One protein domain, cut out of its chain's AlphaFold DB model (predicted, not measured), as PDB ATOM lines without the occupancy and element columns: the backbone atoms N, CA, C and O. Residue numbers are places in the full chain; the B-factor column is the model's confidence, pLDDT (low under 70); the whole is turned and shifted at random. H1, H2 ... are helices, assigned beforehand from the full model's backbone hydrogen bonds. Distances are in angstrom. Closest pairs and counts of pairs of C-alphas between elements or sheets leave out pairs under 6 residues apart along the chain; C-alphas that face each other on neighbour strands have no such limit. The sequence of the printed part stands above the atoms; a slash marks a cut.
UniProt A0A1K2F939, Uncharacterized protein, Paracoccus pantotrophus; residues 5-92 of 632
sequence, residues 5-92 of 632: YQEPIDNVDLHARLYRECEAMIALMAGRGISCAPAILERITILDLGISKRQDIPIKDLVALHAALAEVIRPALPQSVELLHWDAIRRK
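Overview. This is residues 5 to 92 of the 632 residues of an uncharacterized protein of Paracoccus pantotrophus (UniProt A0A1K2F939). H1 runs through the middle, with H4 beside it, H5 crossing it, H3 on its first part and H2 across H4. The printed part, all helix, has 88 residues with five named helices. It is compact, with a radius of gyration of the C-alphas of 12.5 A and spans of 35, 29 and 19 A.

Arrangement. The hub H1, residues 14 to 32, touches H4, residues 59 to 72, at a shallow tilt of 30 degrees, C-alphas 22 and 66 closest at 5.7 A. Its residues 20 to 28 alone touch H5, residues 78 to 89, C-alphas 24 and 82 closest at 5.1 A. These three have every O i to N i+4 pair within hydrogen-bond range; H2, residues 38 to 49, has 2 of 8 and H3, residues 51 to 56, 0 of 2, beside 5 of 9 and 2 of 3 for O i to N i+3.

Along the chain. H1, 26.8 A long, begins at C-alpha 14 (26.656, 17.560, -24.373); H5 ends at C-alpha 89 (9.261, 28.166, -22.755).

Size, cuts and confidence. The printed part has no cut; pLDDT is under 70 at residues 5 to 11, 49 to 54 and 87 to 92.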
ATOM      1  N   TYR A   5      18.548  28.266 -21.670       57.78
ATOM      2  CA  TYR A   5      17.266  28.105 -22.352       57.78
ATOM      3  C   TYR A   5      17.016  29.107 -23.486       57.78
ATOM      4  O   TYR A   5      16.034  28.968 -24.207       57.78
ATOM      5  N   GLN A   6      17.871  30.104 -23.702       59.31
ATOM      6  CA  GLN A   6      17.744  31.063 -24.804       59.31
ATOM      7  C   GLN A   6      18.652  30.733 -25.992       59.31
ATOM      8  O   GLN A   6      18.405  31.229 -27.097       59.31
ATOM      9  N   GLU A   7      19.657  29.877 -25.795       62.94
ATOM     10  CA  GLU A   7      20.570  29.467 -26.858       62.94
ATOM     11  C   GLU A   7      19.970  28.341 -27.725       62.94
ATOM     12  O   GLU A   7      19.302  27.436 -27.201       62.94
ATOM     13  N   PRO A   8      20.183  28.383 -29.060       61.56
ATOM     14  CA  PRO A   8      19.779  27.305 -29.960       61.56
ATOM     15  C   PRO A   8      20.400  25.963 -29.550       61.56
ATOM     16  O   PRO A   8      21.570  25.912 -29.178       61.56
ATOM     17  N   ILE A   9      19.633  24.876 -29.697       61.31
ATOM     18  CA  ILE A   9      20.025  23.493 -29.345       61.31
ATOM     19  C   ILE A   9      21.372  23.089 -29.977       61.31
ATOM     20  O   ILE A   9      22.142  22.341 -29.380       61.31
ATOM     21  N   ASP A  10      21.688  23.624 -31.159       60.84
ATOM     22  CA  ASP A  10      22.910  23.306 -31.908       60.84
ATOM     23  C   ASP A  10      24.202  23.890 -31.299       60.84
ATOM     24  O   ASP A  10      25.290  23.536 -31.748       60.84
ATOM     25  N   ASN A  11      24.107  24.772 -30.294       66.62
ATOM     26  CA  ASN A  11      25.252  25.511 -29.745       66.62
ATOM     27  C   ASN A  11      25.599  25.152 -28.287       66.62
ATOM     28  O   ASN A  11      26.413  25.833 -27.669       66.62
ATOM     29  N   VAL A  12      24.983  24.106 -27.724       73.56
ATOM     30  CA  VAL A  12      25.119  23.757 -26.299       73.56
ATOM     31  C   VAL A  12      26.015  22.528 -26.089       73.56
ATOM     32  O   VAL A  12      26.062  21.624 -26.924       73.56
ATOM     33  N   ASP A  13      26.728  22.480 -24.956       81.12
ATOM     34  CA  ASP A  13      27.547  21.328 -24.557       81.12
ATOM     35  C   ASP A  13      26.706  20.038 -24.355       81.12
ATOM     36  O   ASP A  13      25.496  20.079 -24.118       81.12
ATOM     37  N   LEU A  14      27.344  18.862 -24.454       80.69
ATOM     38  CA  LEU A  14      26.656  17.560 -24.373       80.69
ATOM     39  C   LEU A  14      25.923  17.350 -23.035       80.69
ATOM     40  O   LEU A  14      24.842  16.763 -23.016       80.69
ATOM     41  N   HIS A  15      26.490  17.833 -21.925       81.56
ATOM     42  CA  HIS A  15      25.871  17.728 -20.601       81.56
ATOM     43  C   HIS A  15      24.572  18.530 -20.533       81.56
ATOM     44  O   HIS A  15      23.551  18.031 -20.069       81.56
ATOM     45  N   ALA A  16      24.598  19.765 -21.017       79.62
ATOM     46  CA  ALA A  16      23.451  20.649 -21.065       79.62
ATOM     47  C   ALA A  16      22.370  20.107 -21.997       79.62
ATOM     48  O   ALA A  16      21.192  20.181 -21.660       79.62
ATOM     49  N   ARG A  17      22.760  19.512 -23.129       82.12
ATOM     50  CA  ARG A  17      21.813  18.870 -24.042       82.12
ATOM     51  C   ARG A  17      21.105  17.683 -23.388       82.12
ATOM     52  O   ARG A  17      19.881  17.652 -23.364       82.12
ATOM     53  N   LEU A  18      21.851  16.740 -22.809       84.75
ATOM     54  CA  LEU A  18      21.264  15.577 -22.131       84.75
ATOM     55  C   LEU A  18      20.394  15.982 -20.936       84.75
ATOM     56  O   LEU A  18      19.359  15.367 -20.699       84.75
ATOM     57  N   TYR A  19      20.789  17.026 -20.209       84.81
ATOM     58  CA  TYR A  19      20.010  17.568 -19.101       84.81
ATOM     59  C   TYR A  19      18.681  18.165 -19.590       84.81
ATOM     60  O   TYR A  19      17.625  17.792 -19.081       84.81
ATOM     61  N   ARG A  20      18.718  19.024 -20.621       83.56
ATOM     62  CA  ARG A  20      17.520  19.627 -21.236       83.56
ATOM     63  C   ARG A  20      16.575  18.569 -21.803       83.56
ATOM     64  O   ARG A  20      15.366  18.660 -21.604       83.56
ATOM     65  N   GLU A  21      17.117  17.551 -22.473       86.06
ATOM     66  CA  GLU A  21      16.324  16.433 -22.991       86.06
ATOM     67  C   GLU A  21      15.652  15.661 -21.836       86.06
ATOM     68  O   GLU A  21      14.451  15.407 -21.902       86.06
ATOM     69  N   CYS A  22      16.366  15.353 -20.744       86.88
ATOM     70  CA  CYS A  22      15.779  14.693 -19.568       86.88
ATOM     71  C   CYS A  22      14.644  15.504 -18.922       86.88
ATOM     72  O   CYS A  22      13.588  14.944 -18.622       86.88
ATOM     73  N   GLU A  23      14.830  16.812 -18.737       84.19
ATOM     74  CA  GLU A  23      13.816  17.694 -18.144       84.19
ATOM     75  C   GLU A  23      12.554  17.773 -19.017       84.19
ATOM     76  O   GLU A  23      11.435  17.602 -18.527       84.19
ATOM     77  N   ALA A  24      12.732  17.915 -20.333       83.31
ATOM     78  CA  ALA A  24      11.628  17.935 -21.284       83.31
ATOM     79  C   ALA A  24      10.854  16.602 -21.317       83.31
ATOM     80  O   ALA A  24       9.621  16.599 -21.383       83.31
ATOM     81  N   MET A  25      11.552  15.462 -21.230       87.19
ATOM     82  CA  MET A  25      10.925  14.136 -21.158       87.19
ATOM     83  C   MET A  25      10.081  13.965 -19.891       87.19
ATOM     84  O   MET A  25       8.966  13.450 -19.966       87.19
ATOM     85  N   ILE A  26      10.562  14.450 -18.745       84.56
ATOM     86  CA  ILE A  26       9.815  14.402 -17.480       84.56
ATOM     87  C   ILE A  26       8.583  15.305 -17.541       84.56
ATOM     88  O   ILE A  26       7.495  14.877 -17.153       84.56
ATOM     89  N   ALA A  27       8.718  16.519 -18.080       81.88
ATOM     90  CA  ALA A  27       7.587  17.423 -18.277       81.88
ATOM     91  C   ALA A  27       6.510  16.796 -19.183       81.88
ATOM     92  O   ALA A  27       5.314  16.906 -18.900       81.88
ATOM     93  N   LEU A  28       6.921  16.081 -20.237       80.62
ATOM     94  CA  LEU A  28       6.006  15.336 -21.103       80.62
ATOM     95  C   LEU A  28       5.320  14.180 -20.364       80.62
ATOM     96  O   LEU A  28       4.108  14.008 -20.504       80.62
ATOM     97  N   MET A  29       6.068  13.390 -19.590       81.31
ATOM     98  CA  MET A  29       5.516  12.279 -18.804       81.31
ATOM     99  C   MET A  29       4.483  12.774 -17.790       81.31
ATOM    100  O   MET A  29       3.389  12.213 -17.713       81.31
ATOM    101  N   ALA A  30       4.795  13.862 -17.082       80.88
ATOM    102  CA  ALA A  30       3.880  14.516 -16.155       80.88
ATOM    103  C   ALA A  30       2.628  15.043 -16.876       80.88
ATOM    104  O   ALA A  30       1.511  14.816 -16.416       80.88
ATOM    105  N   GLY A  31       2.794  15.674 -18.044       78.25
ATOM    106  CA  GLY A  31       1.682  16.177 -18.857       78.25
ATOM    107  C   GLY A  31       0.789  15.083 -19.459       78.25
ATOM    108  O   GLY A  31      -0.403  15.309 -19.651       78.25
ATOM    109  N   ARG A  32       1.337  13.892 -19.739       76.38
ATOM    110  CA  ARG A  32       0.595  12.726 -20.261       76.38
ATOM    111  C   ARG A  32       0.064  11.789 -19.168       76.38
ATOM    112  O   ARG A  32      -0.655  10.848 -19.494       76.38
ATOM    113  N   GLY A  33       0.404  12.024 -17.899       75.81
ATOM    114  CA  GLY A  33       0.002  11.169 -16.777       75.81
ATOM    115  C   GLY A  33       0.663   9.785 -16.777       75.81
ATOM    116  O   GLY A  33       0.056   8.820 -16.318       75.81
ATOM    117  N   ILE A  34       1.881   9.660 -17.313       78.75
ATOM    118  CA  ILE A  34       2.623   8.391 -17.361       78.75
ATOM    119  C   ILE A  34       3.302   8.151 -16.006       78.75
ATOM    120  O   ILE A  34       4.084   8.980 -15.546       78.75
ATOM    121  N   SER A  35       3.028   7.006 -15.374       72.56
ATOM    122  CA  SER A  35       3.632   6.633 -14.089       72.56
ATOM    123  C   SER A  35       5.134   6.359 -14.220       72.56
ATOM    124  O   SER A  35       5.552   5.519 -15.015       72.56
ATOM    125  N   CYS A  36       5.951   7.024 -13.401       71.44
ATOM    126  CA  CYS A  36       7.389   6.766 -13.331       71.44
ATOM    127  C   CYS A  36       7.670   5.427 -12.636       71.44
ATOM    128  O   CYS A  36       7.194   5.183 -11.526       71.44
ATOM    129  N   ALA A  37       8.498   4.580 -13.252       76.88
ATOM    130  CA  ALA A  37       9.023   3.396 -12.582       76.88
ATOM    131  C   ALA A  37       9.892   3.804 -11.367       76.88
ATOM    132  O   ALA A  37      10.589   4.823 -11.440       76.88
ATOM    133  N   PRO A  38       9.929   3.011 -10.279       72.19
ATOM    134  CA  PRO A  38      10.685   3.349  -9.066       72.19
ATOM    135  C   PRO A  38      12.173   3.645  -9.323       72.19
ATOM    136  O   PRO A  38      12.730   4.568  -8.740       72.19
ATOM    137  N   ALA A  39      12.788   2.924 -10.267       71.94
ATOM    138  CA  ALA A  39      14.186   3.107 -10.669       71.94
ATOM    139  C   ALA A  39      14.469   4.454 -11.366       71.94
ATOM    140  O   ALA A  39      15.593   4.952 -11.326       71.94
ATOM    141  N   ILE A  40      13.461   5.048 -12.013       74.94
ATOM    142  CA  ILE A  40      13.561   6.379 -12.627       74.94
ATOM    143  C   ILE A  40      13.397   7.443 -11.540       74.94
ATOM    144  O   ILE A  40      14.161   8.403 -11.509       74.94
ATOM    145  N   LEU A  41      12.462   7.241 -10.606       75.19
ATOM    146  CA  LEU A  41      12.192   8.165  -9.501       75.19
ATOM    147  C   LEU A  41      13.427   8.400  -8.615       75.19
ATOM    148  O   LEU A  41      13.704   9.534  -8.235       75.19
ATOM    149  N   GLU A  42      14.202   7.347  -8.344       73.69
ATOM    150  CA  GLU A  42      15.454   7.432  -7.579       73.69
ATOM    151  C   GLU A  42      16.509   8.302  -8.286       73.69
ATOM    152  O   GLU A  42      17.218   9.084  -7.651       73.69
ATOM    153  N   ARG A  43      16.568   8.223  -9.622       72.06
ATOM    154  CA  ARG A  43      17.560   8.914 -10.461       72.06
ATOM    155  C   ARG A  43      17.141  10.321 -10.892       72.06
ATOM    156  O   ARG A  43      18.009  11.115 -11.236       72.06
ATOM    157  N   ILE A  44      15.847  10.656 -10.848       76.12
ATOM    158  CA  ILE A  44      15.328  12.003 -11.165       76.12
ATOM    159  C   ILE A  44      15.916  13.070 -10.232       76.12
ATOM    160  O   ILE A  44      16.126  14.196 -10.670       76.12
ATOM    161  N   THR A  45      16.261  12.705  -8.994       74.44
ATOM    162  CA  THR A  45      16.880  13.602  -7.997       74.44
ATOM    163  C   THR A  45      18.170  14.273  -8.490       74.44
ATOM    164  O   THR A  45      18.539  15.350  -8.027       74.44
ATOM    165  N   ILE A  46      18.838  13.684  -9.488       74.69
ATOM    166  CA  ILE A  46      20.012  14.258 -10.158       74.69
ATOM    167  C   ILE A  46      19.672  15.586 -10.861       74.69
ATOM    168  O   ILE A  46      20.528  16.464 -10.978       74.69
ATOM    169  N   LEU A  47      18.427  15.766 -11.309       72.06
ATOM    170  CA  LEU A  47      17.976  16.987 -11.978       72.06
ATOM    171  C   LEU A  47      17.676  18.128 -10.990       72.06
ATOM    172  O   LEU A  47      17.745  19.285 -11.394       72.06
ATOM    173  N   ASP A  48      17.478  17.848  -9.696       71.69
ATOM    174  CA  ASP A  48      17.222  18.868  -8.660       71.69
ATOM    175  C   ASP A  48      18.439  19.775  -8.383       71.69
ATOM    176  O   ASP A  48      18.310  20.862  -7.817       71.69
ATOM    177  N   LEU A  49      19.639  19.359  -8.812       66.44
ATOM    178  CA  LEU A  49      20.886  20.125  -8.683       66.44
ATOM    179  C   LEU A  49      20.897  21.415  -9.527       66.44
ATOM    180  O   LEU A  49      21.703  22.315  -9.264       66.44
ATOM    181  N   GLY A  50      19.993  21.519 -10.508       63.75
ATOM    182  CA  GLY A  50      19.851  22.657 -11.412       63.75
ATOM    183  C   GLY A  50      20.951  22.753 -12.482       63.75
ATOM    184  O   GLY A  50      22.095  22.332 -12.295       63.75
ATOM    185  N   ILE A  51      20.632  23.396 -13.610       64.81
ATOM    186  CA  ILE A  51      21.528  23.554 -14.781       64.81
ATOM    187  C   ILE A  51      22.880  24.200 -14.444       64.81
ATOM    188  O   ILE A  51      23.885  23.945 -15.116       64.81
ATOM    189  N   SER A  52      22.933  25.040 -13.407       65.88
ATOM    190  CA  SER A  52      24.151  25.745 -12.992       65.88
ATOM    191  C   SER A  52      25.223  24.825 -12.401       65.88
ATOM    192  O   SER A  52      26.398  25.167 -12.483       65.88
ATOM    193  N   LYS A  53      24.844  23.662 -11.851       68.12
ATOM    194  CA  LYS A  53      25.768  22.658 -11.290       68.12
ATOM    195  C   LYS A  53      25.865  21.392 -12.145       68.12
ATOM    196  O   LYS A  53      26.361  20.363 -11.701       68.12
ATOM    197  N   ARG A  54      25.429  21.453 -13.409       69.44
ATOM    198  CA  ARG A  54      25.380  20.293 -14.322       69.44
ATOM    199  C   ARG A  54      26.732  19.615 -14.581       69.44
ATOM    200  O   ARG A  54      26.757  18.454 -14.972       69.44
ATOM    201  N   GLN A  55      27.839  20.343 -14.412       71.88
ATOM    202  CA  GLN A  55      29.194  19.806 -14.583       71.88
ATOM    203  C   GLN A  55      29.611  18.899 -13.417       71.88
ATOM    204  O   GLN A  55      30.481  18.051 -13.596       71.88
ATOM    205  N   ASP A  56      28.953  19.027 -12.261       77.12
ATOM    206  CA  ASP A  56      29.190  18.188 -11.084       77.12
ATOM    207  C   ASP A  56      28.468  16.830 -11.189       77.12
ATOM    208  O   ASP A  56      28.728  15.916 -10.406       77.12
ATOM    209  N   ILE A  57      27.564  16.679 -12.165       78.62
ATOM    210  CA  ILE A  57      26.825  15.443 -12.428       78.62
ATOM    211  C   ILE A  57      27.690  14.527 -13.305       78.62
ATOM    212  O   ILE A  57      28.033  14.911 -14.431       78.62
ATOM    213  N   PRO A  58      28.008  13.294 -12.868       82.38
ATOM    214  CA  PRO A  58      28.731  12.352 -13.707       82.38
ATOM    215  C   PRO A  58      27.944  12.046 -14.985       82.38
ATOM    216  O   PRO A  58      26.791  11.619 -14.936       82.38
ATOM    217  N   ILE A  59      28.586  12.199 -16.148       82.38
ATOM    218  CA  ILE A  59      27.927  12.014 -17.454       82.38
ATOM    219  C   ILE A  59      27.267  10.636 -17.595       82.38
ATOM    220  O   ILE A  59      26.201  10.514 -18.190       82.38
ATOM    221  N   LYS A  60      27.871   9.601 -16.994       85.19
ATOM    222  CA  LYS A  60      27.352   8.227 -16.975       85.19
ATOM    223  C   LYS A  60      25.949   8.135 -16.366       85.19
ATOM    224  O   LYS A  60      25.122   7.377 -16.864       85.19
ATOM    225  N   ASP A  61      25.674   8.920 -15.328       83.56
ATOM    226  CA  ASP A  61      24.424   8.853 -14.579       83.56
ATOM    227  C   ASP A  61      23.331   9.601 -15.350       83.56
ATOM    228  O   ASP A  61      22.201   9.124 -15.454       83.56
ATOM    229  N   LEU A  62      23.709  10.704 -16.005       83.12
ATOM    230  CA  LEU A  62      22.840  11.458 -16.907       83.12
ATOM    231  C   LEU A  62      22.474  10.655 -18.167       83.12
ATOM    232  O   LEU A  62      21.314  10.640 -18.564       83.12
ATOM    233  N   VAL A  63      23.430   9.934 -18.761       88.12
ATOM    234  CA  VAL A  63      23.181   9.031 -19.903       88.12
ATOM    235  C   VAL A  63      22.272   7.870 -19.499       88.12
ATOM    236  O   VAL A  63      21.374   7.502 -20.251       88.12
ATOM    237  N   ALA A  64      22.468   7.300 -18.310       86.12
ATOM    238  CA  ALA A  64      21.638   6.198 -17.842       86.12
ATOM    239  C   ALA A  64      20.201   6.644 -17.512       86.12
ATOM    240  O   ALA A  64      19.257   5.901 -17.783       86.12
ATOM    241  N   LEU A  65      20.023   7.848 -16.954       85.19
ATOM    242  CA  LEU A  65      18.705   8.462 -16.764       85.19
ATOM    243  C   LEU A  65      18.039   8.766 -18.113       85.19
ATOM    244  O   LEU A  65      16.878   8.416 -18.314       85.19
ATOM    245  N   HIS A  66      18.787   9.353 -19.049       90.44
ATOM    246  CA  HIS A  66      18.318   9.648 -20.402       90.44
ATOM    247  C   HIS A  66      17.828   8.391 -21.125       90.44
ATOM    248  O   HIS A  66      16.714   8.390 -21.640       90.44
ATOM    249  N   ALA A  67      18.600   7.301 -21.090       87.88
ATOM    250  CA  ALA A  67      18.227   6.031 -21.711       87.88
ATOM    251  C   ALA A  67      16.936   5.443 -21.117       87.88
ATOM    252  O   ALA A  67      16.058   5.010 -21.863       87.88
ATOM    253  N   ALA A  68      16.797   5.477 -19.787       86.62
ATOM    254  CA  ALA A  68      15.603   4.986 -19.103       86.62
ATOM    255  C   ALA A  68      14.357   5.826 -19.436       86.62
ATOM    256  O   ALA A  68      13.286   5.277 -19.688       86.62
ATOM    257  N   LEU A  69      14.491   7.156 -19.486       86.38
ATOM    258  CA  LEU A  69      13.401   8.054 -19.884       86.38
ATOM    259  C   LEU A  69      13.028   7.859 -21.359       86.38
ATOM    260  O   LEU A  69      11.844   7.750 -21.676       86.38
ATOM    261  N   ALA A  70      14.022   7.745 -22.242       88.00
ATOM    262  CA  ALA A  70      13.833   7.548 -23.677       88.00
ATOM    263  C   ALA A  70      13.085   6.248 -24.008       88.00
ATOM    264  O   ALA A  70      12.352   6.204 -24.994       88.00
ATOM    265  N   GLU A  71      13.250   5.193 -23.206       87.06
ATOM    266  CA  GLU A  71      12.501   3.943 -23.359       87.06
ATOM    267  C   GLU A  71      11.020   4.110 -22.993       87.06
ATOM    268  O   GLU A  71      10.150   3.650 -23.733       87.06
ATOM    269  N   VAL A  72      10.730   4.831 -21.907       85.19
ATOM    270  CA  VAL A  72       9.359   5.056 -21.420       85.19
ATOM    271  C   VAL A  72       8.554   5.963 -22.349       85.19
ATOM    272  O   VAL A  72       7.353   5.757 -22.518       85.19
ATOM    273  N   ILE A  73       9.189   6.955 -22.976       83.62
ATOM    274  CA  ILE A  73       8.487   7.909 -23.847       83.62
ATOM    275  C   ILE A  73       8.289   7.418 -25.291       83.62
ATOM    276  O   ILE A  73       7.695   8.149 -26.092       83.62
ATOM    277  N   ARG A  74       8.737   6.201 -25.651       80.62
ATOM    278  CA  ARG A  74       8.547   5.648 -27.007       80.62
ATOM    279  C   ARG A  74       7.054   5.654 -27.384       80.62
ATOM    280  O   ARG A  74       6.225   5.220 -26.588       80.62
ATOM    281  N   PRO A  75       6.684   6.127 -28.589       79.75
ATOM    282  CA  PRO A  75       7.538   6.376 -29.755       79.75
ATOM    283  C   PRO A  75       8.186   7.773 -29.831       79.75
ATOM    284  O   PRO A  75       8.932   8.015 -30.776       79.75
ATOM    285  N   ALA A  76       7.917   8.691 -28.894       80.81
ATOM    286  CA  ALA A  76       8.431  10.060 -28.957       80.81
ATOM    287  C   ALA A  76       9.965  10.102 -28.833       80.81
ATOM    288  O   ALA A  76      10.570   9.334 -28.085       80.81
ATOM    289  N   LEU A  77      10.599  11.007 -29.578       84.88
ATOM    290  CA  LEU A  77      12.052  11.163 -29.609       84.88
ATOM    291  C   LEU A  77      12.485  12.233 -28.590       84.88
ATOM    292  O   LEU A  77      11.934  13.335 -28.629       84.88
ATOM    293  N   PRO A  78      13.506  11.986 -27.745       83.88
ATOM    294  CA  PRO A  78      13.960  12.943 -26.727       83.88
ATOM    295  C   PRO A  78      14.245  14.343 -27.285       83.88
ATOM    296  O   PRO A  78      13.764  15.339 -26.755       83.88
ATOM    297  N   GLN A  79      14.932  14.411 -28.428       82.62
ATOM    298  CA  GLN A  79      15.254  15.666 -29.110       82.62
ATOM    299  C   GLN A  79      14.005  16.412 -29.620       82.62
ATOM    300  O   GLN A  79      13.963  17.640 -29.620       82.62
ATOM    301  N   SER A  80      12.974  15.688 -30.062       82.00
ATOM    302  CA  SER A  80      11.710  16.286 -30.508       82.00
ATOM    303  C   SER A  80      10.942  16.887 -29.339       82.00
ATOM    304  O   SER A  80      10.393  17.980 -29.452       82.00
ATOM    305  N   VAL A  81      10.919  16.175 -28.212       82.94
ATOM    306  CA  VAL A  81      10.269  16.622 -26.977       82.94
ATOM    307  C   VAL A  81      10.985  17.843 -26.413       82.94
ATOM    308  O   VAL A  81      10.328  18.814 -26.050       82.94
ATOM    309  N   GLU A  82      12.317  17.835 -26.417       83.88
ATOM    310  CA  GLU A  82      13.139  18.974 -26.009       83.88
ATOM    311  C   GLU A  82      12.870  20.208 -26.867       83.88
ATOM    312  O   GLU A  82      12.657  21.288 -26.325       83.88
ATOM    313  N   LEU A  83      12.801  20.057 -28.192       79.38
ATOM    314  CA  LEU A  83      12.497  21.171 -29.089       79.38
ATOM    315  C   LEU A  83      11.101  21.752 -28.842       79.38
ATOM    316  O   LEU A  83      10.953  22.969 -28.778       79.38
ATOM    317  N   LEU A  84      10.086  20.902 -28.668       77.00
ATOM    318  CA  LEU A  84       8.715  21.346 -28.390       77.00
ATOM    319  C   LEU A  84       8.595  22.019 -27.017       77.00
ATOM    320  O   LEU A  84       7.882  23.011 -26.870       77.00
ATOM    321  N   HIS A  85       9.302  21.494 -26.018       75.75
ATOM    322  CA  HIS A  85       9.362  22.063 -24.677       75.75
ATOM    323  C   HIS A  85      10.105  23.406 -24.667       75.75
ATOM    324  O   HIS A  85       9.636  24.377 -24.076       75.75
ATOM    325  N   TRP A  86      11.222  23.494 -25.392       73.06
ATOM    326  CA  TRP A  86      11.999  24.717 -25.568       73.06
ATOM    327  C   TRP A  86      11.203  25.810 -26.288       73.06
ATOM    328  O   TRP A  86      11.159  26.947 -25.814       73.06
ATOM    329  N   ASP A  87      10.514  25.469 -27.383       68.25
ATOM    330  CA  ASP A  87       9.640  26.405 -28.103       68.25
ATOM    331  C   ASP A  87       8.483  26.902 -27.212       68.25
ATOM    332  O   ASP A  87       8.105  28.070 -27.301       68.25
ATOM    333  N   ALA A  88       7.965  26.071 -26.295       68.44
ATOM    334  CA  ALA A  88       6.919  26.468 -25.348       68.44
ATOM    335  C   ALA A  88       7.401  27.449 -24.256       68.44
ATOM    336  O   ALA A  88       6.610  28.268 -23.779       68.44
ATOM    337  N   ILE A  89       8.676  27.376 -23.857       64.75
ATOM    338  CA  ILE A  89       9.261  28.166 -22.755       64.75
ATOM    339  C   ILE A  89       9.902  29.475 -23.248       64.75
ATOM    340  O   ILE A  89      10.017  30.445 -22.493       64.75
ATOM    341  N   ARG A  90      10.308  29.544 -24.520       65.50
ATOM    342  CA  ARG A  90      11.037  30.692 -25.074       65.50
ATOM    343  C   ARG A  90      10.233  32.001 -24.997       65.50
ATOM    344  O   ARG A  90       9.056  32.079 -25.344       65.50
ATOM    345  N   ARG A  91      10.913  33.081 -24.589       52.66
ATOM    346  CA  ARG A  91      10.328  34.423 -24.428       52.66
ATOM    347  C   ARG A  91       9.788  34.962 -25.763       52.66
ATOM    348  O   ARG A  91      10.517  35.080 -26.748       52.66
ATOM    349  N   LYS A  92       8.500  35.304 -25.772       54.84
ATOM    350  CA  LYS A  92       7.721  35.692 -26.957       54.84
ATOM    351  C   LYS A  92       8.079  37.099 -27.446       54.84
ATOM    352  O   LYS A  92       7.943  38.073 -26.710       54.84
TER     353      LYS A  92